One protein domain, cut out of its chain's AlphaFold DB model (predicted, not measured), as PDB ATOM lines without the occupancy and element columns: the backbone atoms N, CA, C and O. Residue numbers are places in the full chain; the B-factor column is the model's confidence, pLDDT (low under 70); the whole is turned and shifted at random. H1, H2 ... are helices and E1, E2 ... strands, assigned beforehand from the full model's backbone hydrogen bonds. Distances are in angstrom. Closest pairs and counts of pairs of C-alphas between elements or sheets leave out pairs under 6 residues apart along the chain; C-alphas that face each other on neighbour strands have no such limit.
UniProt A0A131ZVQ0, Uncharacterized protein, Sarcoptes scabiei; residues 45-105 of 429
ATOM      1  N   ARG A  45     280.252 200.116 221.524       97.19
ATOM      2  CA  ARG A  45     279.497 199.465 222.593       97.19
ATOM      3  C   ARG A  45     278.026 199.434 222.223       97.19
ATOM      4  O   ARG A  45     277.489 200.420 221.723       97.19
ATOM      5  N   CYS A  46     277.356 198.316 222.461       97.81
ATOM      6  CA  CYS A  46     275.942 198.180 222.135       97.81
ATOM      7  C   CYS A  46     275.095 198.003 223.398       97.81
ATOM      8  O   CYS A  46     275.235 197.004 224.099       97.81
ATOM      9  N   SER A  47     274.169 198.931 223.660       96.38
ATOM     10  CA  SER A  47     273.329 198.912 224.869       96.38
ATOM     11  C   SER A  47     272.368 197.721 224.934       96.38
ATOM     12  O   SER A  47     272.086 197.222 226.016       96.38
ATOM     13  N   LYS A  48     271.903 197.218 223.783       97.44
ATOM     14  CA  LYS A  48     270.998 196.055 223.695       97.44
ATOM     15  C   LYS A  48     271.713 194.700 223.692       97.44
ATOM     16  O   LYS A  48     271.056 193.676 223.834       97.44
ATOM     17  N   CYS A  49     273.030 194.682 223.493       97.12
ATOM     18  CA  CYS A  49     273.852 193.472 223.548       97.12
ATOM     19  C   CYS A  49     274.609 193.436 224.877       97.12
ATOM     20  O   CYS A  49     275.832 193.363 224.863       97.12
ATOM     21  N   ASP A  50     273.909 193.601 226.000       96.19
ATOM     22  CA  ASP A  50     274.487 193.578 227.351       96.19
ATOM     23  C   ASP A  50     275.680 194.528 227.540       96.19
ATOM     24  O   ASP A  50     276.636 194.227 228.252       96.19
ATOM     25  N   SER A  51     275.658 195.689 226.870       95.56
ATOM     26  CA  SER A  51     276.760 196.667 226.868       95.56
ATOM     27  C   SER A  51     278.114 196.092 226.416       95.56
ATOM     28  O   SER A  51     279.178 196.607 226.781       95.56
ATOM     29  N   MET A  52     278.090 195.038 225.594       96.44
ATOM     30  CA  MET A  52     279.292 194.429 225.034       96.44
ATOM     31  C   MET A  52     280.019 195.396 224.096       96.44
ATOM     32  O   MET A  52     279.391 196.167 223.362       96.44
ATOM     33  N   ALA A  53     281.351 195.332 224.135       97.00
ATOM     34  CA  ALA A  53     282.238 196.140 223.315       97.00
ATOM     35  C   ALA A  53     282.791 195.311 222.146       97.00
ATOM     36  O   ALA A  53     283.198 194.160 222.322       97.00
ATOM     37  N   PHE A  54     282.808 195.897 220.953       97.50
ATOM     38  CA  PHE A  54     283.222 195.256 219.712       97.50
ATOM     39  C   PHE A  54     284.238 196.134 218.975       97.50
ATOM     40  O   PHE A  54     284.148 197.364 218.975       97.50
ATOM     41  N   CYS A  55     285.206 195.500 218.316       97.12
ATOM     42  CA  CYS A  55     285.951 196.158 217.246       97.12
ATOM     43  C   CYS A  55     285.055 196.296 216.003       97.12
ATOM     44  O   CYS A  55     284.073 195.565 215.867       97.12
ATOM     45  N   ILE A  56     285.421 197.186 215.077       96.12
ATOM     46  CA  ILE A  56     284.626 197.501 213.875       96.12
ATOM     47  C   ILE A  56     284.234 196.231 213.097       96.12
ATOM     48  O   ILE A  56     283.066 196.028 212.787       96.12
ATOM     49  N   GLY A  57     285.180 195.314 212.863       97.50
ATOM     50  CA  GLY A  57     284.889 194.076 212.129       97.50
ATOM     51  C   GLY A  57     283.941 193.120 212.867       97.50
ATOM     52  O   GLY A  57     283.069 192.506 212.254       97.50
ATOM     53  N   CYS A  58     284.076 193.004 214.194       98.12
ATOM     54  CA  CYS A  58     283.186 192.157 214.993       98.12
ATOM     55  C   CYS A  58     281.788 192.770 215.150       98.12
ATOM     56  O   CYS A  58     280.812 192.023 215.211       98.12
ATOM     57  N   ASP A  59     281.687 194.102 215.191       97.56
ATOM     58  CA  ASP A  59     280.419 194.834 215.259       97.56
ATOM     59  C   ASP A  59     279.527 194.503 214.055       97.56
ATOM     60  O   ASP A  59     278.378 194.082 214.223       97.56
ATOM     61  N   ASP A  60     280.080 194.588 212.843       97.25
ATOM     62  CA  ASP A  60     279.351 194.286 211.611       97.25
ATOM     63  C   ASP A  60     278.924 192.822 211.534       97.25
ATOM     64  O   ASP A  60     277.782 192.522 211.174       97.25
ATOM     65  N   MET A  61     279.801 191.893 211.927       97.69
ATOM     66  CA  MET A  61     279.465 190.469 211.966       97.69
ATOM     67  C   MET A  61     278.335 190.170 212.959       97.69
ATOM     68  O   MET A  61     277.410 189.418 212.636       97.69
ATOM     69  N   PHE A  62     278.382 190.764 214.153       97.38
ATOM     70  CA  PHE A  62     277.412 190.502 215.215       97.38
ATOM     71  C   PHE A  62     276.042 191.138 214.926       97.38
ATOM     72  O   PHE A  62     274.993 190.513 215.149       97.38
ATOM     73  N   HIS A  63     276.042 192.345 214.351       97.62
ATOM     74  CA  HIS A  63     274.842 193.102 213.989       97.62
ATOM     75  C   HIS A  63     274.347 192.857 212.552       97.62
ATOM     76  O   HIS A  63     273.358 193.466 212.138       97.62
ATOM     77  N   ARG A  64     274.945 191.913 211.807       97.44
ATOM     78  CA  ARG A  64     274.456 191.488 210.477       97.44
ATOM     79  C   ARG A  64     273.045 190.899 210.523       97.44
ATOM     80  O   ARG A  64     272.299 190.977 209.550       97.44
ATOM     81  N   HIS A  65     272.669 190.296 211.652       97.88
ATOM     82  CA  HIS A  65     271.352 189.688 211.819       97.88
ATOM     83  C   HIS A  65     270.253 190.774 211.887       97.88
ATOM     84  O   HIS A  65     270.353 191.663 212.734       97.88
ATOM     85  N   PRO A  66     269.142 190.673 211.122       97.44
ATOM     86  CA  PRO A  66     268.079 191.690 211.084       97.44
ATOM     87  C   PRO A  66     267.556 192.119 212.462       97.44
ATOM     88  O   PRO A  66     267.477 193.307 212.749       97.44
ATOM     89  N   LYS A  67     267.294 191.151 213.354       97.81
ATOM     90  CA  LYS A  67     266.902 191.390 214.758       97.81
ATOM     91  C   LYS A  67     267.859 192.291 215.556       97.81
ATOM     92  O   LYS A  67     267.398 192.986 216.449       97.81
ATOM     93  N   ARG A  68     269.163 192.263 215.258       97.38
ATOM     94  CA  ARG A  68     270.199 193.037 215.964       97.38
ATOM     95  C   ARG A  68     270.598 194.318 215.226       97.38
ATOM     96  O   ARG A  68     271.229 195.192 215.805       97.38
ATOM     97  N   ARG A  69     270.208 194.473 213.960       97.19
ATOM     98  CA  ARG A  69     270.618 195.605 213.115       97.19
ATOM     99  C   ARG A  69     270.126 196.963 213.635       97.19
ATOM    100  O   ARG A  69     270.788 197.965 213.401       97.19
ATOM    101  N   SER A  70     269.000 196.983 214.350       97.62
ATOM    102  CA  SER A  70     268.383 198.177 214.957       97.62
ATOM    103  C   SER A  70     268.889 198.492 216.369       97.62
ATOM    104  O   SER A  70     268.277 199.276 217.100       97.62
ATOM    105  N   HIS A  71     269.966 197.848 216.811       97.75
ATOM    106  CA  HIS A  71     270.561 198.177 218.091       97.75
ATOM    107  C   HIS A  71     271.303 199.514 218.022       97.75
ATOM    108  O   HIS A  71     272.001 199.796 217.049       97.75
ATOM    109  N   LEU A  72     271.169 200.322 219.076       96.25
ATOM    110  CA  LEU A  72     271.912 201.569 219.203       96.25
ATOM    111  C   LEU A  72     273.370 201.252 219.544       96.25
ATOM    112  O   LEU A  72     273.658 200.509 220.488       96.25
ATOM    113  N   ARG A  73     274.270 201.805 218.735       95.75
ATOM    114  CA  ARG A  73     275.719 201.650 218.834       95.75
ATOM    115  C   ARG A  73     276.299 202.954 219.369       95.75
ATOM    116  O   ARG A  73     276.059 204.010 218.795       95.75
ATOM    117  N   GLN A  74     277.031 202.883 220.470       95.75
ATOM    118  CA  GLN A  74     277.728 204.012 221.079       95.75
ATOM    119  C   GLN A  74     279.224 203.861 220.821       95.75
ATOM    120  O   GLN A  74     279.787 202.793 221.049       95.75
ATOM    121  N   ALA A  75     279.881 204.908 220.331       94.62
ATOM    122  CA  ALA A  75     281.320 204.862 220.115       94.62
ATOM    123  C   ALA A  75     282.063 204.958 221.460       94.62
ATOM    124  O   ALA A  75     281.938 205.954 222.170       94.62
ATOM    125  N   VAL A  76     282.868 203.944 221.783       90.81
ATOM    126  CA  VAL A  76     283.669 203.867 223.023       90.81
ATOM    127  C   VAL A  76     284.714 204.984 223.069       90.81
ATOM    128  O   VAL A  76     284.969 205.556 224.124       90.81
ATOM    129  N   ALA A  77     285.275 205.358 221.914       84.25
ATOM    130  CA  ALA A  77     286.265 206.430 221.822       84.25
ATOM    131  C   ALA A  77     285.716 207.794 222.278       84.25
ATOM    132  O   ALA A  77     286.457 208.607 222.829       84.25
ATOM    133  N   LEU A  78     284.414 208.041 222.096       80.69
ATOM    134  CA  LEU A  78     283.809 209.322 222.456       80.69
ATOM    135  C   LEU A  78     283.670 209.499 223.969       80.69
ATOM    136  O   LEU A  78     283.765 210.624 224.446       80.69
ATOM    137  N   GLU A  79     283.474 208.423 224.733       80.94
ATOM    138  CA  GLU A  79     283.408 208.526 226.198       80.94
ATOM    139  C   GLU A  79     284.752 208.957 226.780       80.94
ATOM    140  O   GLU A  79     284.805 209.820 227.656       80.94
ATOM    141  N   PHE A  80     285.847 208.430 226.225       83.56
ATOM    142  CA  PHE A  80     287.183 208.838 226.634       83.56
ATOM    143  C   PHE A  80     287.447 210.310 226.303       83.56
ATOM    144  O   PHE A  80     287.882 211.059 227.176       83.56
ATOM    145  N   ILE A  81     287.108 210.753 225.087       85.44
ATOM    146  CA  ILE A  81     287.276 212.156 224.676       85.44
ATOM    147  C   ILE A  81     286.465 213.093 225.582       85.44
ATOM    148  O   ILE A  81     287.007 214.084 226.059       85.44
ATOM    149  N   LYS A  82     285.210 212.752 225.905       87.38
ATOM    150  CA  LYS A  82     284.378 213.544 226.828       87.38
ATOM    151  C   LYS A  82     284.977 213.627 228.231       87.38
ATOM    152  O   LYS A  82     284.978 214.694 228.835       87.38
ATOM    153  N   SER A  83     285.496 212.513 228.750       88.12
ATOM    154  CA  SER A  83     286.143 212.503 230.067       88.12
ATOM    155  C   SER A  83     287.421 213.347 230.089       88.12
ATOM    156  O   SER A  83     287.673 214.061 231.059       88.12
ATOM    157  N   LEU A  84     288.190 213.321 228.995       91.81
ATOM    158  CA  LEU A  84     289.413 214.099 228.853       91.81
ATOM    159  C   LEU A  84     289.107 215.598 228.760       91.81
ATOM    160  O   LEU A  84     289.755 216.391 229.435       91.81
ATOM    161  N   ASP A  85     288.086 215.976 227.994       92.62
ATOM    162  CA  ASP A  85     287.631 217.361 227.859       92.62
ATOM    163  C   ASP A  85     287.095 217.921 229.191       92.62
ATOM    164  O   ASP A  85     287.453 219.021 229.625       92.62
ATOM    165  N   GLN A  86     286.337 217.109 229.938       95.25
ATOM    166  CA  GLN A  86     285.890 217.471 231.284       95.25
ATOM    167  C   GLN A  86     287.073 217.669 232.247       95.25
ATOM    168  O   GLN A  86     287.064 218.591 233.066       95.25
ATOM    169  N   GLN A  87     288.103 216.824 232.157       95.38
ATOM    170  CA  GLN A  87     289.312 216.963 232.967       95.38
ATOM    171  C   GLN A  87     290.098 218.229 232.597       95.38
ATOM    172  O   GLN A  87     290.526 218.958 233.493       95.38
ATOM    173  N   GLN A  88     290.243 218.526 231.304       96.56
ATOM    174  CA  GLN A  88     290.896 219.747 230.830       96.56
ATOM    175  C   GLN A  88     290.152 221.000 231.292       96.56
ATOM    176  O   GLN A  88     290.780 221.923 231.805       96.56
ATOM    177  N   THR A  89     288.821 221.006 231.214       96.38
ATOM    178  CA  THR A  89     287.988 222.124 231.680       96.38
ATOM    179  C   THR A  89     288.165 222.375 233.181       96.38
ATOM    180  O   THR A  89     288.300 223.519 233.616       96.38
ATOM    181  N   ARG A  90     288.220 221.313 233.998       97.06
ATOM    182  CA  ARG A  90     288.476 221.429 235.447       97.06
ATOM    183  C   ARG A  90     289.855 222.011 235.741       97.06
ATOM    184  O   ARG A  90     289.976 222.866 236.613       97.06
ATOM    185  N   GLU A  91     290.876 221.575 235.010       97.69
ATOM    186  CA  GLU A  91     292.236 222.086 235.185       97.69
ATOM    187  C   GLU A  91     292.348 223.551 234.736       97.69
ATOM    188  O   GLU A  91     292.929 224.366 235.448       97.69
ATOM    189  N   GLN A  92     291.718 223.926 233.621       97.75
ATOM    190  CA  GLN A  92     291.651 225.321 233.177       97.75
ATOM    191  C   GLN A  92     290.944 226.212 234.203       97.75
ATOM    192  O   GLN A  92     291.458 227.279 234.541       97.75
ATOM    193  N   LYS A  93     289.810 225.765 234.758       98.12
ATOM    194  CA  LYS A  93     289.107 226.488 235.825       98.12
ATOM    195  C   LYS A  93     289.997 226.669 237.057       98.12
ATOM    196  O   LYS A  93     290.112 227.778 237.570       98.12
ATOM    197  N   ARG A  94     290.706 225.617 237.476       98.19
ATOM    198  CA  ARG A  94     291.662 225.679 238.590       98.19
ATOM    199  C   ARG A  94     292.793 226.675 238.324       98.19
ATOM    200  O   ARG A  94     293.170 227.434 239.212       98.19
ATOM    201  N   GLN A  95     293.323 226.712 237.102       97.94
ATOM    202  CA  GLN A  95     294.342 227.688 236.709       97.94
ATOM    203  C   GLN A  95     293.801 229.123 236.712       97.94
ATOM    204  O   GLN A  95     294.504 230.036 237.146       97.94
ATOM    205  N   GLN A  96     292.555 229.332 236.278       98.19
ATOM    206  CA  GLN A  96     291.897 230.638 236.347       98.19
ATOM    207  C   GLN A  96     291.675 231.090 237.793       98.19
ATOM    208  O   GLN A  96     291.944 232.247 238.106       98.19
ATOM    209  N   GLU A  97     291.261 230.192 238.687       98.12
ATOM    210  CA  GLU A  97     291.104 230.481 240.117       98.12
ATOM    211  C   GLU A  97     292.440 230.837 240.778       98.12
ATOM    212  O   GLU A  97     292.521 231.835 241.491       98.12
ATOM    213  N   ILE A  98     293.515 230.093 240.482       98.19
ATOM    214  CA  ILE A  98     294.869 230.421 240.957       98.19
ATOM    215  C   ILE A  98     295.301 231.794 240.432       98.19
ATOM    216  O   ILE A  98     295.793 232.624 241.194       98.19
ATOM    217  N   ARG A  99     295.095 232.060 239.137       98.06
ATOM    218  CA  ARG A  99     295.427 233.353 238.526       98.06
ATOM    219  C   ARG A  99     294.641 234.497 239.167       98.06
ATOM    220  O   ARG A  99     295.224 235.546 239.429       98.06
ATOM    221  N   LYS A 100     293.351 234.296 239.442       97.94
ATOM    222  CA  LYS A 100     292.491 235.269 240.123       97.94
ATOM    223  C   LYS A 100     292.965 235.525 241.556       97.94
ATOM    224  O   LYS A 100     293.186 236.673 241.913       97.94
ATOM    225  N   ALA A 101     293.245 234.475 242.327       96.81
ATOM    226  CA  ALA A 101     293.744 234.596 243.698       96.81
ATOM    227  C   ALA A 101     295.090 235.344 243.783       96.81
ATOM    228  O   ALA A 101     295.336 236.093 244.729       96.81
ATOM    229  N   LEU A 102     295.967 235.171 242.788       97.25
ATOM    230  CA  LEU A 102     297.224 235.920 242.702       97.25
ATOM    231  C   LEU A 102     297.001 237.410 242.411       97.25
ATOM    232  O   LEU A 102     297.698 238.245 242.988       97.25
ATOM    233  N   LEU A 103     296.033 237.747 241.555       96.75
ATOM    234  CA  LEU A 103     295.662 239.137 241.270       96.75
ATOM    235  C   LEU A 103     295.036 239.810 242.496       96.75
ATOM    236  O   LEU A 103     295.438 240.918 242.849       96.75
ATOM    237  N   ASP A 104     294.137 239.121 243.197       95.25
ATOM    238  CA  ASP A 104     293.497 239.643 244.407       95.25
ATOM    239  C   ASP A 104     294.533 239.923 245.510       95.25
ATOM    240  O   ASP A 104     294.489 240.967 246.158       95.25
ATOM    241  N   ARG A 105     295.555 239.065 245.652       95.62
ATOM    242  CA  ARG A 105     296.663 239.283 246.599       95.62
ATOM    243  C   ARG A 105     297.540 240.490 246.247       95.62
ATOM    244  O   ARG A 105     298.125 241.085 247.146       95.62
TER     245      ARG A 105
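This is residues 45 to 105 of the 429 residues of an uncharacterized protein of Sarcoptes scabiei (UniProt A0A131ZVQ0). One long helix, H3, sticks out as a straight arm from a small head at one end, and its residues 78 to 105 stand free. The head is a compact fold of loops and short pieces: residues 45 to 51, the short strands E1 and E2 and the short helices H1 and H2. The printed part has 61 residues, with three named helices and two named strands in the order E1, H1, H2, E2, H3; E1 and E2 pair with no named strand, and the class is mostly helix. The whole is extended, with a radius of gyration of the C-alphas of 20.3 A, and its outline is a rod of 66 by 18 by 14 A, its length made largely by H3.

H3, residues 76 to 105, is the longest helix, with 30 residues and 44.5 A from first to last C-alpha; it begins at C-alpha 76 at (283.669, 203.867, 223.023) and ends at C-alpha 105 at (296.663, 239.283, 246.599). Just before it comes E2, residues 73 to 75, 6.6 A long. H2, residues 66 to 69, is 5.1 A long. H1, residues 56 to 63, is 10.7 A long. E1, residues 52 to 54, is 6.7 A long and begins at C-alpha 52 at (279.292, 194.429, 225.034).

H3 touches no helix and is apart from H1 and H2. E2 and H3 meet only through their link, which is tight, with 0 residues between them. E1 and H3 have 1 pair of C-alphas within 8 A, those of Ala 53 and Val 76, 7.9 A apart. E1 and E2 are near each other, with 5 pairs of C-alphas within 10 A. E1 and H1 meet only through their link. H1 and H2 are close but not clearly touching, their closest C-alphas being those of His 63 and Arg 69, 5.0 A apart. H2 is apart from E1 and E2, and H1 is apart from E2. Every O i to N i+4 pair is within hydrogen-bond range in H1, and 25 of 26 are in H3; H2 is too short for such a pair, and its 1 pair of O i to N i+3 is within range.

The two C-alphas farthest apart are those of Pro 66 and Arg 105, at 65.9 A. Without residues 78 to 105, the body of 33 residues spans 26 by 18 by 12 A, with a radius of gyration of 8.6 A. The four links between the named elements are tight. The printed part has no cut. The mean pLDDT of the printed part is 95.3, and no printed residue is under 70.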